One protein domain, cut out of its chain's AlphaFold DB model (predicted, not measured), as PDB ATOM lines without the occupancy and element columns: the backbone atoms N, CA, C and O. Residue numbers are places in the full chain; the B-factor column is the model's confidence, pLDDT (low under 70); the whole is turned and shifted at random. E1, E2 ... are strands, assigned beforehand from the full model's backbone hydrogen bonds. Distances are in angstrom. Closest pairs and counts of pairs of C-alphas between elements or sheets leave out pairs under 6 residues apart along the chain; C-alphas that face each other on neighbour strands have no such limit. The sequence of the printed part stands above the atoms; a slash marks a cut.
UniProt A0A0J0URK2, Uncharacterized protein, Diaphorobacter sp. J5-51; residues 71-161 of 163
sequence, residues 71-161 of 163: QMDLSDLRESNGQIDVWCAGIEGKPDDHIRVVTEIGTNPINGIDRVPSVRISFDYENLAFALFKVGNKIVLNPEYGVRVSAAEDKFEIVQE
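This is residues 71 to 161 of the 163 residues of an uncharacterized protein of Diaphorobacter sp. J5-51 (UniProt A0A0J0URK2). The domain is one twisted sheet of six strands, E1 to E6, laid side by side in chain order, with a small separate hairpin, E7 and E8, coming near it at E5 and E6. The sheet is a meander, each strand the antiparallel neighbour of the one before. The printed part has 91 residues with eight named strands, E1 to E8 in order, and no named helix; the class is all strand. It is only just compact, close to loose, with a radius of gyration of the C-alphas of 14.4 A, and flat, spanning 42 by 41 by 22 A.

E1, residues 71 to 77, begins with C-alpha 71 at (405.688, 402.021, 637.700). E2 is residues 83 to 90, 23.5 A long, and E3 residues 98 to 107, 25.6 A. E4 is residues 115 to 122, 21.1 A, and E5 residues 128 to 135, 20.4 A. E6 is residues 138 to 143, E7 residues 147 to 152, and E8 residues 155 to 160, ending with C-alpha 160 at (427.775, 405.618, 628.459).

E1 and E6 are the edge strands. The hairpin E1 and E2 has N 75 and O 85 at 2.8 A, within hydrogen-bond range. E2 and E3 have N 101 and O 86 at 2.8 A. E3 bends by 68 degrees at residue 104; in the hairpin E3 and E4, N 120 and O 102 are within hydrogen-bond range at 2.8 A. E4 and E5 have N 132 and O 119 at 2.8 A, and E5 and E6 have N 142 and O 131 at 2.8 A. In the hairpin E7 and E8, antiparallel at 151 degrees, N 150 and O 157 are 2.8 A apart. The closest C-alphas of E5 and E7, Ala 129 and Val 147, are 6.4 A apart. E6 and E8 are only just apart, at 8.4 A.

The C-alphas farthest apart, Glu 92 and Asn 111, are 43.2 A from each other. The printed part has no cut and no long link. Mean pLDDT of the printed part is 87.5; residues 92 to 96 are under 70.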
ATOM      1  N   GLN A  71     405.960 401.122 636.592       78.94
ATOM      2  CA  GLN A  71     405.688 402.021 637.700       78.94
ATOM      3  C   GLN A  71     406.259 403.396 637.368       78.94
ATOM      4  O   GLN A  71     407.355 403.513 636.829       78.94
ATOM      5  N   MET A  72     405.499 404.433 637.704       82.44
ATOM      6  CA  MET A  72     405.932 405.819 637.620       82.44
ATOM      7  C   MET A  72     405.670 406.479 638.965       82.44
ATOM      8  O   MET A  72     404.616 406.253 639.562       82.44
ATOM      9  N   ASP A  73     406.610 407.298 639.410       84.31
ATOM     10  CA  ASP A  73     406.493 408.070 640.642       84.31
ATOM     11  C   ASP A  73     406.908 409.523 640.386       84.31
ATOM     12  O   ASP A  73     407.695 409.818 639.481       84.31
ATOM     13  N   LEU A  74     406.345 410.429 641.180       88.44
ATOM     14  CA  LEU A  74     406.643 411.850 641.182       88.44
ATOM     15  C   LEU A  74     406.812 412.298 642.629       88.44
ATOM     16  O   LEU A  74     405.870 412.290 643.421       88.44
ATOM     17  N   SER A  75     408.009 412.771 642.938       88.06
ATOM     18  CA  SER A  75     408.349 413.398 644.205       88.06
ATOM     19  C   SER A  75     408.438 414.911 644.026       88.06
ATOM     20  O   SER A  75     409.305 415.434 643.323       88.06
ATOM     21  N   ASP A  76     407.523 415.627 644.677       88.31
ATOM     22  CA  ASP A  76     407.559 417.084 644.774       88.31
ATOM     23  C   ASP A  76     408.439 417.496 645.957       88.31
ATOM     24  O   ASP A  76     408.074 417.322 647.120       88.31
ATOM     25  N   LEU A  77     409.620 418.029 645.648       87.75
ATOM     26  CA  LEU A  77     410.632 418.454 646.611       87.75
ATOM     27  C   LEU A  77     410.862 419.974 646.536       87.75
ATOM     28  O   LEU A  77     411.901 420.486 646.962       87.75
ATOM     29  N   ARG A  78     409.890 420.736 646.010       87.50
ATOM     30  CA  ARG A  78     410.023 422.191 645.826       87.50
ATOM     31  C   ARG A  78     410.299 422.934 647.132       87.50
ATOM     32  O   ARG A  78     411.086 423.875 647.128       87.50
ATOM     33  N   GLU A  79     409.691 422.501 648.235       80.00
ATOM     34  CA  GLU A  79     409.885 423.122 649.553       80.00
ATOM     35  C   GLU A  79     411.199 422.714 650.230       80.00
ATOM     36  O   GLU A  79     411.750 423.490 651.009       80.00
ATOM     37  N   SER A  80     411.718 421.515 649.948       83.88
ATOM     38  CA  SER A  80     412.911 420.987 650.619       83.88
ATOM     39  C   SER A  80     414.203 421.376 649.906       83.88
ATOM     40  O   SER A  80     415.150 421.826 650.551       83.88
ATOM     41  N   ASN A  81     414.259 421.222 648.583       83.62
ATOM     42  CA  ASN A  81     415.463 421.485 647.792       83.62
ATOM     43  C   ASN A  81     415.189 422.166 646.438       83.62
ATOM     44  O   ASN A  81     416.122 422.382 645.667       83.62
ATOM     45  N   GLY A  82     413.938 422.546 646.157       84.25
ATOM     46  CA  GLY A  82     413.576 423.238 644.919       84.25
ATOM     47  C   GLY A  82     413.510 422.323 643.696       84.25
ATOM     48  O   GLY A  82     413.646 422.818 642.575       84.25
ATOM     49  N   GLN A  83     413.333 421.015 643.896       91.62
ATOM     50  CA  GLN A  83     413.351 420.022 642.822       91.62
ATOM     51  C   GLN A  83     411.987 419.358 642.619       91.62
ATOM     52  O   GLN A  83     411.166 419.258 643.528       91.62
ATOM     53  N   ILE A  84     411.764 418.876 641.403       91.94
ATOM     54  CA  ILE A  84     410.736 417.885 641.089       91.94
ATOM     55  C   ILE A  84     411.473 416.684 640.519       91.94
ATOM     56  O   ILE A  84     412.232 416.833 639.561       91.94
ATOM     57  N   ASP A  85     411.251 415.519 641.108       90.88
ATOM     58  CA  ASP A  85     411.888 414.266 640.720       90.88
ATOM     59  C   ASP A  85     410.832 413.301 640.191       90.88
ATOM     60  O   ASP A  85     409.823 413.050 640.847       90.88
ATOM     61  N   VAL A  86     411.043 412.799 638.981       90.94
ATOM     62  CA  VAL A  86     410.139 411.871 638.307       90.94
ATOM     63  C   VAL A  86     410.953 410.694 637.816       90.94
ATOM     64  O   VAL A  86     411.962 410.882 637.138       90.94
ATOM     65  N   TRP A  87     410.491 409.480 638.084       89.25
ATOM     66  CA  TRP A  87     411.111 408.283 637.531       89.25
ATOM     67  C   TRP A  87     410.075 407.302 637.003       89.25
ATOM     68  O   TRP A  87     408.908 407.312 637.400       89.25
ATOM     69  N   CYS A  88     410.510 406.472 636.060       86.69
ATOM     70  CA  CYS A  88     409.703 405.431 635.447       86.69
ATOM     71  C   CYS A  88     410.545 404.164 635.282       86.69
ATOM     72  O   CYS A  88     411.640 404.227 634.720       86.69
ATOM     73  N   ALA A  89     410.025 403.034 635.753       85.88
ATOM     74  CA  ALA A  89     410.692 401.735 635.731       85.88
ATOM     75  C   ALA A  89     409.729 400.627 635.294       85.88
ATOM     76  O   ALA A  89     408.514 400.742 635.475       85.88
ATOM     77  N   GLY A  90     410.264 399.521 634.779       83.12
ATOM     78  CA  GLY A  90     409.506 398.276 634.658       83.12
ATOM     79  C   GLY A  90     409.220 397.671 636.039       83.12
ATOM     80  O   GLY A  90     410.082 397.682 636.911       83.12
ATOM     81  N   ILE A  91     408.016 397.134 636.251       78.19
ATOM     82  CA  ILE A  91     407.659 396.403 637.484       78.19
ATOM     83  C   ILE A  91     408.369 395.043 637.516       78.19
ATOM     84  O   ILE A  91     408.830 394.595 638.563       78.19
ATOM     85  N   GLU A  92     408.471 394.396 636.355       68.06
ATOM     86  CA  GLU A  92     409.227 393.163 636.160       68.06
ATOM     87  C   GLU A  92     410.519 393.505 635.410       68.06
ATOM     88  O   GLU A  92     410.497 393.814 634.220       68.06
ATOM     89  N   GLY A  93     411.651 393.511 636.114       66.31
ATOM     90  CA  GLY A  93     412.926 393.955 635.559       66.31
ATOM     91  C   GLY A  93     414.021 394.060 636.615       66.31
ATOM     92  O   GLY A  93     413.839 393.653 637.765       66.31
ATOM     93  N   LYS A  94     415.184 394.587 636.224       68.38
ATOM     94  CA  LYS A  94     416.225 394.939 637.194       68.38
ATOM     95  C   LYS A  94     415.787 396.214 637.932       68.38
ATOM     96  O   LYS A  94     415.373 397.149 637.255       68.38
ATOM     97  N   PRO A  95     415.908 396.287 639.270       62.97
ATOM     98  CA  PRO A  95     415.565 397.489 640.042       62.97
ATOM     99  C   PRO A  95     416.276 398.760 639.552       62.97
ATOM    100  O   PRO A  95     415.743 399.863 639.658       62.97
ATOM    101  N   ASP A  96     417.463 398.584 638.974       69.69
ATOM    102  CA  ASP A  96     418.308 399.674 638.495       69.69
ATOM    103  C   ASP A  96     417.931 400.146 637.081       69.69
ATOM    104  O   ASP A  96     418.472 401.133 636.608       69.69
ATOM    105  N   ASP A  97     417.003 399.477 636.390       78.88
ATOM    106  CA  ASP A  97     416.616 399.832 635.019       78.88
ATOM    107  C   ASP A  97     415.422 400.797 635.031       78.88
ATOM    108  O   ASP A  97     414.256 400.409 634.888       78.88
ATOM    109  N   HIS A  98     415.714 402.071 635.289       84.31
ATOM    110  CA  HIS A  98     414.713 403.129 635.295       84.31
ATOM    111  C   HIS A  98     415.259 404.439 634.749       84.31
ATOM    112  O   HIS A  98     416.378 404.847 635.037       84.31
ATOM    113  N   ILE A  99     414.410 405.165 634.028       88.69
ATOM    114  CA  ILE A  99     414.720 406.531 633.619       88.69
ATOM    115  C   ILE A  99     414.270 407.496 634.709       88.69
ATOM    116  O   ILE A  99     413.119 407.456 635.150       88.69
ATOM    117  N   ARG A 100     415.171 408.386 635.123       91.81
ATOM    118  CA  ARG A 100     414.899 409.423 636.121       91.81
ATOM    119  C   ARG A 100     415.164 410.804 635.543       91.81
ATOM    120  O   ARG A 100     416.169 411.032 634.870       91.81
ATOM    121  N   VAL A 101     414.253 411.727 635.819       93.94
ATOM    122  CA  VAL A 101     414.299 413.117 635.381       93.94
ATOM    123  C   VAL A 101     414.095 414.016 636.591       93.94
ATOM    124  O   VAL A 101     413.046 413.981 637.230       93.94
ATOM    125  N   VAL A 102     415.076 414.870 636.865       94.19
ATOM    126  CA  VAL A 102     415.002 415.864 637.940       94.19
ATOM    127  C   VAL A 102     414.993 417.255 637.330       94.19
ATOM    128  O   VAL A 102     415.929 417.641 636.632       94.19
ATOM    129  N   THR A 103     413.942 418.026 637.596       95.31
ATOM    130  CA  THR A 103     413.857 419.440 637.206       95.31
ATOM    131  C   THR A 103     414.154 420.318 638.409       95.31
ATOM    132  O   THR A 103     413.608 420.096 639.487       95.31
ATOM    133  N   GLU A 104     415.004 421.325 638.231       94.19
ATOM    134  CA  GLU A 104     415.460 422.188 639.321       94.19
ATOM    135  C   GLU A 104     415.921 423.569 638.822       94.19
ATOM    136  O   GLU A 104     415.991 423.840 637.618       94.19
ATOM    137  N   ILE A 105     416.297 424.437 639.763       92.31
ATOM    138  CA  ILE A 105     417.057 425.657 639.477       92.31
ATOM    139  C   ILE A 105     418.546 425.370 639.712       92.31
ATOM    140  O   ILE A 105     419.043 425.437 640.838       92.31
ATOM    141  N   GLY A 106     419.262 425.058 638.637       90.44
ATOM    142  CA  GLY A 106     420.686 424.751 638.660       90.44
ATOM    143  C   GLY A 106     421.579 425.986 638.572       90.44
ATOM    144  O   GLY A 106     421.137 427.116 638.346       90.44
ATOM    145  N   THR A 107     422.881 425.763 638.738       93.25
ATOM    146  CA  THR A 107     423.913 426.771 638.465       93.25
ATOM    147  C   THR A 107     424.317 426.693 636.997       93.25
ATOM    148  O   THR A 107     424.592 425.611 636.486       93.25
ATOM    149  N   ASN A 108     424.388 427.834 636.319       92.56
ATOM    150  CA  ASN A 108     424.816 427.922 634.930       92.56
ATOM    151  C   ASN A 108     426.240 427.351 634.766       92.56
ATOM    152  O   ASN A 108     427.177 427.895 635.355       92.56
ATOM    153  N   PRO A 109     426.441 426.313 633.934       92.69
ATOM    154  CA  PRO A 109     427.734 425.641 633.809       92.69
ATOM    155  C   PRO A 109     428.797 426.495 633.101       92.69
ATOM    156  O   PRO A 109     429.980 426.199 633.199       92.69
ATOM    157  N   ILE A 110     428.402 427.554 632.383       91.56
ATOM    158  CA  ILE A 110     429.336 428.398 631.621       91.56
ATOM    159  C   ILE A 110     430.038 429.415 632.525       91.56
ATOM    160  O   ILE A 110     431.213 429.707 632.319       91.56
ATOM    161  N   ASN A 111     429.318 429.991 633.488       92.75
ATOM    162  CA  ASN A 111     429.855 431.048 634.350       92.75
ATOM    163  C   ASN A 111     429.894 430.689 635.839       92.75
ATOM    164  O   ASN A 111     430.537 431.406 636.598       92.75
ATOM    165  N   GLY A 112     429.230 429.611 636.261       91.81
ATOM    166  CA  GLY A 112     429.234 429.135 637.644       91.81
ATOM    167  C   GLY A 112     428.490 430.025 638.643       91.81
ATOM    168  O   GLY A 112     428.583 429.774 639.842       91.81
ATOM    169  N   ILE A 113     427.775 431.059 638.188       91.38
ATOM    170  CA  ILE A 113     427.179 432.083 639.062       91.38
ATOM    171  C   ILE A 113     425.662 432.143 638.892       91.38
ATOM    172  O   ILE A 113     424.930 432.135 639.883       91.38
ATOM    173  N   ASP A 114     425.176 432.196 637.651       93.31
ATOM    174  CA  ASP A 114     423.752 432.423 637.410       93.31
ATOM    175  C   ASP A 114     422.914 431.210 637.810       93.31
ATOM    176  O   ASP A 114     423.293 430.061 637.580       93.31
ATOM    177  N   ARG A 115     421.724 431.479 638.348       93.00
ATOM    178  CA  ARG A 115     420.702 430.463 638.592       93.00
ATOM    179  C   ARG A 115     419.812 430.347 637.368       93.00
ATOM    180  O   ARG A 115     419.208 431.332 636.948       93.00
ATOM    181  N   VAL A 116     419.755 429.158 636.781       94.12
ATOM    182  CA  VAL A 116     419.034 428.910 635.530       94.12
ATOM    183  C   VAL A 116     418.159 427.667 635.651       94.12
ATOM    184  O   VAL A 116     418.536 426.730 636.354       94.12
ATOM    185  N   PRO A 117     417.009 427.615 634.957       95.06
ATOM    186  CA  PRO A 117     416.235 426.386 634.861       95.06
ATOM    187  C   PRO A 117     417.093 425.266 634.274       95.06
ATOM    188  O   PRO A 117     417.732 425.451 633.227       95.06
ATOM    189  N   SER A 118     417.094 424.114 634.936       95.38
ATOM    190  CA  SER A 118     417.855 422.948 634.510       95.38
ATOM    191  C   SER A 118     417.088 421.648 634.686       95.38
ATOM    192  O   SER A 118     416.221 421.524 635.548       95.38
ATOM    193  N   VAL A 119     417.443 420.671 633.858       96.44
ATOM    194  CA  VAL A 119     416.909 419.311 633.899       96.44
ATOM    195  C   VAL A 119     418.076 418.341 633.917       96.44
ATOM    196  O   VAL A 119     418.977 418.456 633.091       96.44
ATOM    197  N   ARG A 120     418.063 417.386 634.837       94.44
ATOM    198  CA  ARG A 120     419.013 416.276 634.902       94.44
ATOM    199  C   ARG A 120     418.315 415.001 634.469       94.44
ATOM    200  O   ARG A 120     417.194 414.750 634.904       94.44
ATOM    201  N   ILE A 121     418.968 414.230 633.613       94.44
ATOM    202  CA  ILE A 121     418.482 412.938 633.136       94.44
ATOM    203  C   ILE A 121     419.512 411.893 633.528       94.44
ATOM    204  O   ILE A 121     420.699 412.063 633.240       94.44
ATOM    205  N   SER A 122     419.052 410.830 634.177       93.06
ATOM    206  CA  SER A 122     419.880 409.716 634.634       93.06
ATOM    207  C   SER A 122     419.486 408.421 633.926       93.06
ATOM    208  O   SER A 122     418.315 408.236 633.580       93.06
ATOM    209  N   PHE A 123     420.472 407.548 633.706       87.75
ATOM    210  CA  PHE A 123     420.253 406.194 633.186       87.75
ATOM    211  C   PHE A 123     419.653 405.256 634.242       87.75
ATOM    212  O   PHE A 123     418.961 404.317 633.870       87.75
ATOM    213  N   ASP A 124     419.933 405.529 635.521       83.88
ATOM    214  CA  ASP A 124     419.433 404.827 636.708       83.88
ATOM    215  C   ASP A 124     419.416 405.782 637.932       83.88
ATOM    216  O   ASP A 124     419.483 407.007 637.772       83.88
ATOM    217  N   TYR A 125     419.309 405.263 639.164       73.31
ATOM    218  CA  TYR A 125     419.092 406.084 640.368       73.31
ATOM    219  C   TYR A 125     420.246 407.049 640.647       73.31
ATOM    220  O   TYR A 125     420.007 408.204 641.023       73.31
ATOM    221  N   GLU A 126     421.482 406.572 640.471       75.06
ATOM    222  CA  GLU A 126     422.712 407.277 640.859       75.06
ATOM    223  C   GLU A 126     423.585 407.654 639.654       75.06
ATOM    224  O   GLU A 126     424.508 408.458 639.785       75.06
ATOM    225  N   ASN A 127     423.281 407.130 638.467       87.56
ATOM    226  CA  ASN A 127     424.081 407.306 637.263       87.56
ATOM    227  C   ASN A 127     423.524 408.423 636.371       87.56
ATOM    228  O   ASN A 127     422.654 408.214 635.514       87.56
ATOM    229  N   LEU A 128     424.019 409.643 636.590       90.88
ATOM    230  CA  LEU A 128     423.655 410.803 635.782       90.88
ATOM    231  C   LEU A 128     424.128 410.605 634.335       90.88
ATOM    232  O   LEU A 128     425.299 410.352 634.087       90.88
ATOM    233  N   ALA A 129     423.226 410.771 633.369       93.06
ATOM    234  CA  ALA A 129     423.585 410.743 631.958       93.06
ATOM    235  C   ALA A 129     424.052 412.135 631.515       93.06
ATOM    236  O   ALA A 129     425.150 412.324 630.990       93.06
ATOM    237  N   PHE A 130     423.201 413.137 631.727       94.44
ATOM    238  CA  PHE A 130     423.492 414.519 631.367       94.44
ATOM    239  C   PHE A 130     422.584 415.510 632.091       94.44
ATOM    240  O   PHE A 130     421.500 415.182 632.573       94.44
ATOM    241  N   ALA A 131     423.009 416.770 632.089       95.12
ATOM    242  CA  ALA A 131     422.213 417.906 632.520       95.12
ATOM    243  C   ALA A 131     422.002 418.906 631.373       95.12
ATOM    244  O   ALA A 131     422.908 419.198 630.593       95.12
ATOM    245  N   LEU A 132     420.793 419.449 631.275       96.06
ATOM    246  CA  LEU A 132     420.392 420.501 630.348       96.06
ATOM    247  C   LEU A 132     420.175 421.798 631.118       96.06
ATOM    248  O   LEU A 132     419.483 421.804 632.132       96.06
ATOM    249  N   PHE A 133     420.693 422.908 630.600       96.62
ATOM    250  CA  PHE A 133     420.542 424.229 631.210       96.62
ATOM    251  C   PHE A 133     419.982 425.228 630.201       96.62
ATOM    252  O   PHE A 133     420.519 425.383 629.098       96.62
ATOM    253  N   LYS A 134     418.924 425.955 630.578       96.00
ATOM    254  CA  LYS A 134     418.371 427.045 629.764       96.00
ATOM    255  C   LYS A 134     419.182 428.321 629.981       96.00
ATOM    256  O   LYS A 134     418.990 429.019 630.971       96.00
ATOM    257  N   VAL A 135     420.046 428.672 629.028       94.19
ATOM    258  CA  VAL A 135     420.927 429.850 629.125       94.19
ATOM    259  C   VAL A 135     420.654 430.799 627.961       94.19
ATOM    260  O   VAL A 135     420.965 430.489 626.814       94.19
ATOM    261  N   GLY A 136     420.080 431.977 628.227       90.38
ATOM    262  CA  GLY A 136     419.737 432.935 627.165       90.38
ATOM    263  C   GLY A 136     418.841 432.291 626.102       90.38
ATOM    264  O   GLY A 136     417.824 431.708 626.449       90.38
ATOM    265  N   ASN A 137     419.231 432.321 624.825       93.56
ATOM    266  CA  ASN A 137     418.479 431.702 623.716       93.56
ATOM    267  C   ASN A 137     418.969 430.297 623.317       93.56
ATOM    268  O   ASN A 137     418.669 429.834 622.222       93.56
ATOM    269  N   LYS A 138     419.727 429.617 624.181       92.44
ATOM    270  CA  LYS A 138     420.272 428.278 623.918       92.44
ATOM    271  C   LYS A 138     419.969 427.303 625.055       92.44
ATOM    272  O   LYS A 138     419.688 427.711 626.185       92.44
ATOM    273  N   ILE A 139     420.060 426.017 624.737       94.56
ATOM    274  CA  ILE A 139     420.138 424.931 625.712       94.56
ATOM    275  C   ILE A 139     421.586 424.459 625.744       94.56
ATOM    276  O   ILE A 139     422.173 424.180 624.700       94.56
ATOM    277  N   VAL A 140     422.170 424.422 626.935       93.88
ATOM    278  CA  VAL A 140     423.515 423.893 627.153       93.88
ATOM    279  C   VAL A 140     423.368 422.466 627.652       93.88
ATOM    280  O   VAL A 140     422.747 422.248 628.689       93.88
ATOM    281  N   LEU A 141     423.923 421.520 626.904       93.50
ATOM    282  CA  LEU A 141     424.028 420.120 627.293       93.50
ATOM    283  C   LEU A 141     425.368 419.903 627.999       93.50
ATOM    284  O   LEU A 141     426.413 420.248 627.450       93.50
ATOM    285  N   ASN A 142     425.320 419.331 629.195       93.81
ATOM    286  CA  ASN A 142     426.480 418.959 629.990       93.81
ATOM    287  C   ASN A 142     426.413 417.451 630.287       93.81
ATOM    288  O   ASN A 142     425.726 417.065 631.237       93.81
ATOM    289  N   PRO A 143     427.023 416.596 629.449       92.88
ATOM    290  CA  PRO A 143     427.081 415.160 629.703       92.88
ATOM    291  C   PRO A 143     427.973 414.848 630.911       92.88
ATOM    292  O   PRO A 143     428.919 415.586 631.194       92.88
ATOM    293  N   GLU A 144     427.664 413.763 631.616       91.94
ATOM    294  CA  GLU A 144     428.486 413.252 632.716       91.94
ATOM    295  C   GLU A 144     429.809 412.661 632.195       91.94
ATOM    296  O   GLU A 144     429.964 412.369 631.002       91.94
ATOM    297  N   TYR A 145     430.794 412.484 633.077       88.06
ATOM    298  CA  TYR A 145     432.049 411.844 632.692       88.06
ATOM    299  C   TYR A 145     431.810 410.427 632.143       88.06
ATOM    300  O   TYR A 145     431.105 409.620 632.741       88.06
ATOM    301  N   GLY A 146     432.418 410.116 630.994       86.62
ATOM    302  CA  GLY A 146     432.228 408.830 630.310       86.62
ATOM    303  C   GLY A 146     430.943 408.738 629.480       86.62
ATOM    304  O   GLY A 146     430.720 407.720 628.828       86.62
ATOM    305  N   VAL A 147     430.123 409.793 629.442       89.88
ATOM    306  CA  VAL A 147     428.938 409.872 628.585       89.88
ATOM    307  C   VAL A 147     429.246 410.671 627.324       89.88
ATOM    308  O   VAL A 147     429.826 411.758 627.362       89.88
ATOM    309  N   ARG A 148     428.838 410.137 626.173       87.62
ATOM    310  CA  ARG A 148     429.026 410.766 624.865       87.62
ATOM    311  C   ARG A 148     427.708 410.968 624.151       87.62
ATOM    312  O   ARG A 148     426.797 410.151 624.236       87.62
ATOM    313  N   VAL A 149     427.659 412.048 623.384       86.25
ATOM    314  CA  VAL A 149     426.603 412.300 622.405       86.25
ATOM    315  C   VAL A 149     427.112 411.806 621.062       86.25
ATOM    316  O   VAL A 149     428.101 412.326 620.544       86.25
ATOM    317  N   SER A 150     426.456 410.800 620.506       86.81
ATOM    318  CA  SER A 150     426.727 410.303 619.162       86.81
ATOM    319  C   SER A 150     425.594 410.703 618.222       86.81
ATOM    320  O   SER A 150     424.447 410.845 618.642       86.81
ATOM    321  N   ALA A 151     425.925 410.955 616.960       84.06
ATOM    322  CA  ALA A 151     424.931 411.163 615.917       84.06
ATOM    323  C   ALA A 151     424.694 409.825 615.208       84.06
ATOM    324  O   ALA A 151     425.644 409.217 614.713       84.06
ATOM    325  N   ALA A 152     423.443 409.387 615.161       78.81
ATOM    326  CA  ALA A 152     422.997 408.186 614.473       78.81
ATOM    327  C   ALA A 152     421.954 408.593 613.432       78.81
ATOM    328  O   ALA A 152     420.841 408.956 613.796       78.81
ATOM    329  N   GLU A 153     422.324 408.560 612.149       83.00
ATOM    330  CA  GLU A 153     421.496 409.021 611.020       83.00
ATOM    331  C   GLU A 153     420.829 410.387 611.303       83.00
ATOM    332  O   GLU A 153     421.501 411.416 611.239       83.00
ATOM    333  N   ASP A 154     419.546 410.382 611.682       82.38
ATOM    334  CA  ASP A 154     418.710 411.557 611.974       82.38
ATOM    335  C   ASP A 154     418.460 411.792 613.483       82.38
ATOM    336  O   ASP A 154     417.558 412.538 613.876       82.38
ATOM    337  N   LYS A 155     419.211 411.118 614.358       81.12
ATOM    338  CA  LYS A 155     419.021 411.111 615.814       81.12
ATOM    339  C   LYS A 155     420.332 411.388 616.542       81.12
ATOM    340  O   LYS A 155     421.419 411.125 616.037       81.12
ATOM    341  N   PHE A 156     420.217 411.898 617.764       81.81
ATOM    342  CA  PHE A 156     421.329 411.950 618.706       81.81
ATOM    343  C   PHE A 156     421.097 410.905 619.792       81.81
ATOM    344  O   PHE A 156     420.019 410.861 620.383       81.81
ATOM    345  N   GLU A 157     422.105 410.084 620.051       83.44
ATOM    346  CA  GLU A 157     422.090 409.059 621.089       83.44
ATOM    347  C   GLU A 157     423.077 409.436 622.190       83.44
ATOM    348  O   GLU A 157     424.212 409.838 621.916       83.44
ATOM    349  N   ILE A 158     422.637 409.309 623.439       82.50
ATOM    350  CA  ILE A 158     423.478 409.504 624.616       82.50
ATOM    351  C   ILE A 158     423.927 408.126 625.087       82.50
ATOM    352  O   ILE A 158     423.094 407.299 625.452       82.50
ATOM    353  N   VAL A 159     425.233 407.882 625.060       82.69
ATOM    354  CA  VAL A 159     425.823 406.565 625.320       82.69
ATOM    355  C   VAL A 159     426.838 406.678 626.448       82.69
ATOM    356  O   VAL A 159     427.685 407.570 626.426       82.69
ATOM    357  N   GLN A 160     426.765 405.771 627.419       80.50
ATOM    358  CA  GLN A 160     427.775 405.618 628.459       80.50
ATOM    359  C   GLN A 160     428.849 404.623 628.005       80.50
ATOM    360  O   GLN A 160     428.536 403.504 627.600       80.50
ATOM    361  N   GLU A 161     430.120 405.015 628.068       75.25
ATOM    362  CA  GLU A 161     431.238 404.099 627.843       75.25
ATOM    363  C   GLU A 161     431.478 403.278 629.122       75.25
ATOM    364  O   GLU A 161     431.911 403.812 630.141       75.25
TER     365      GLU A 161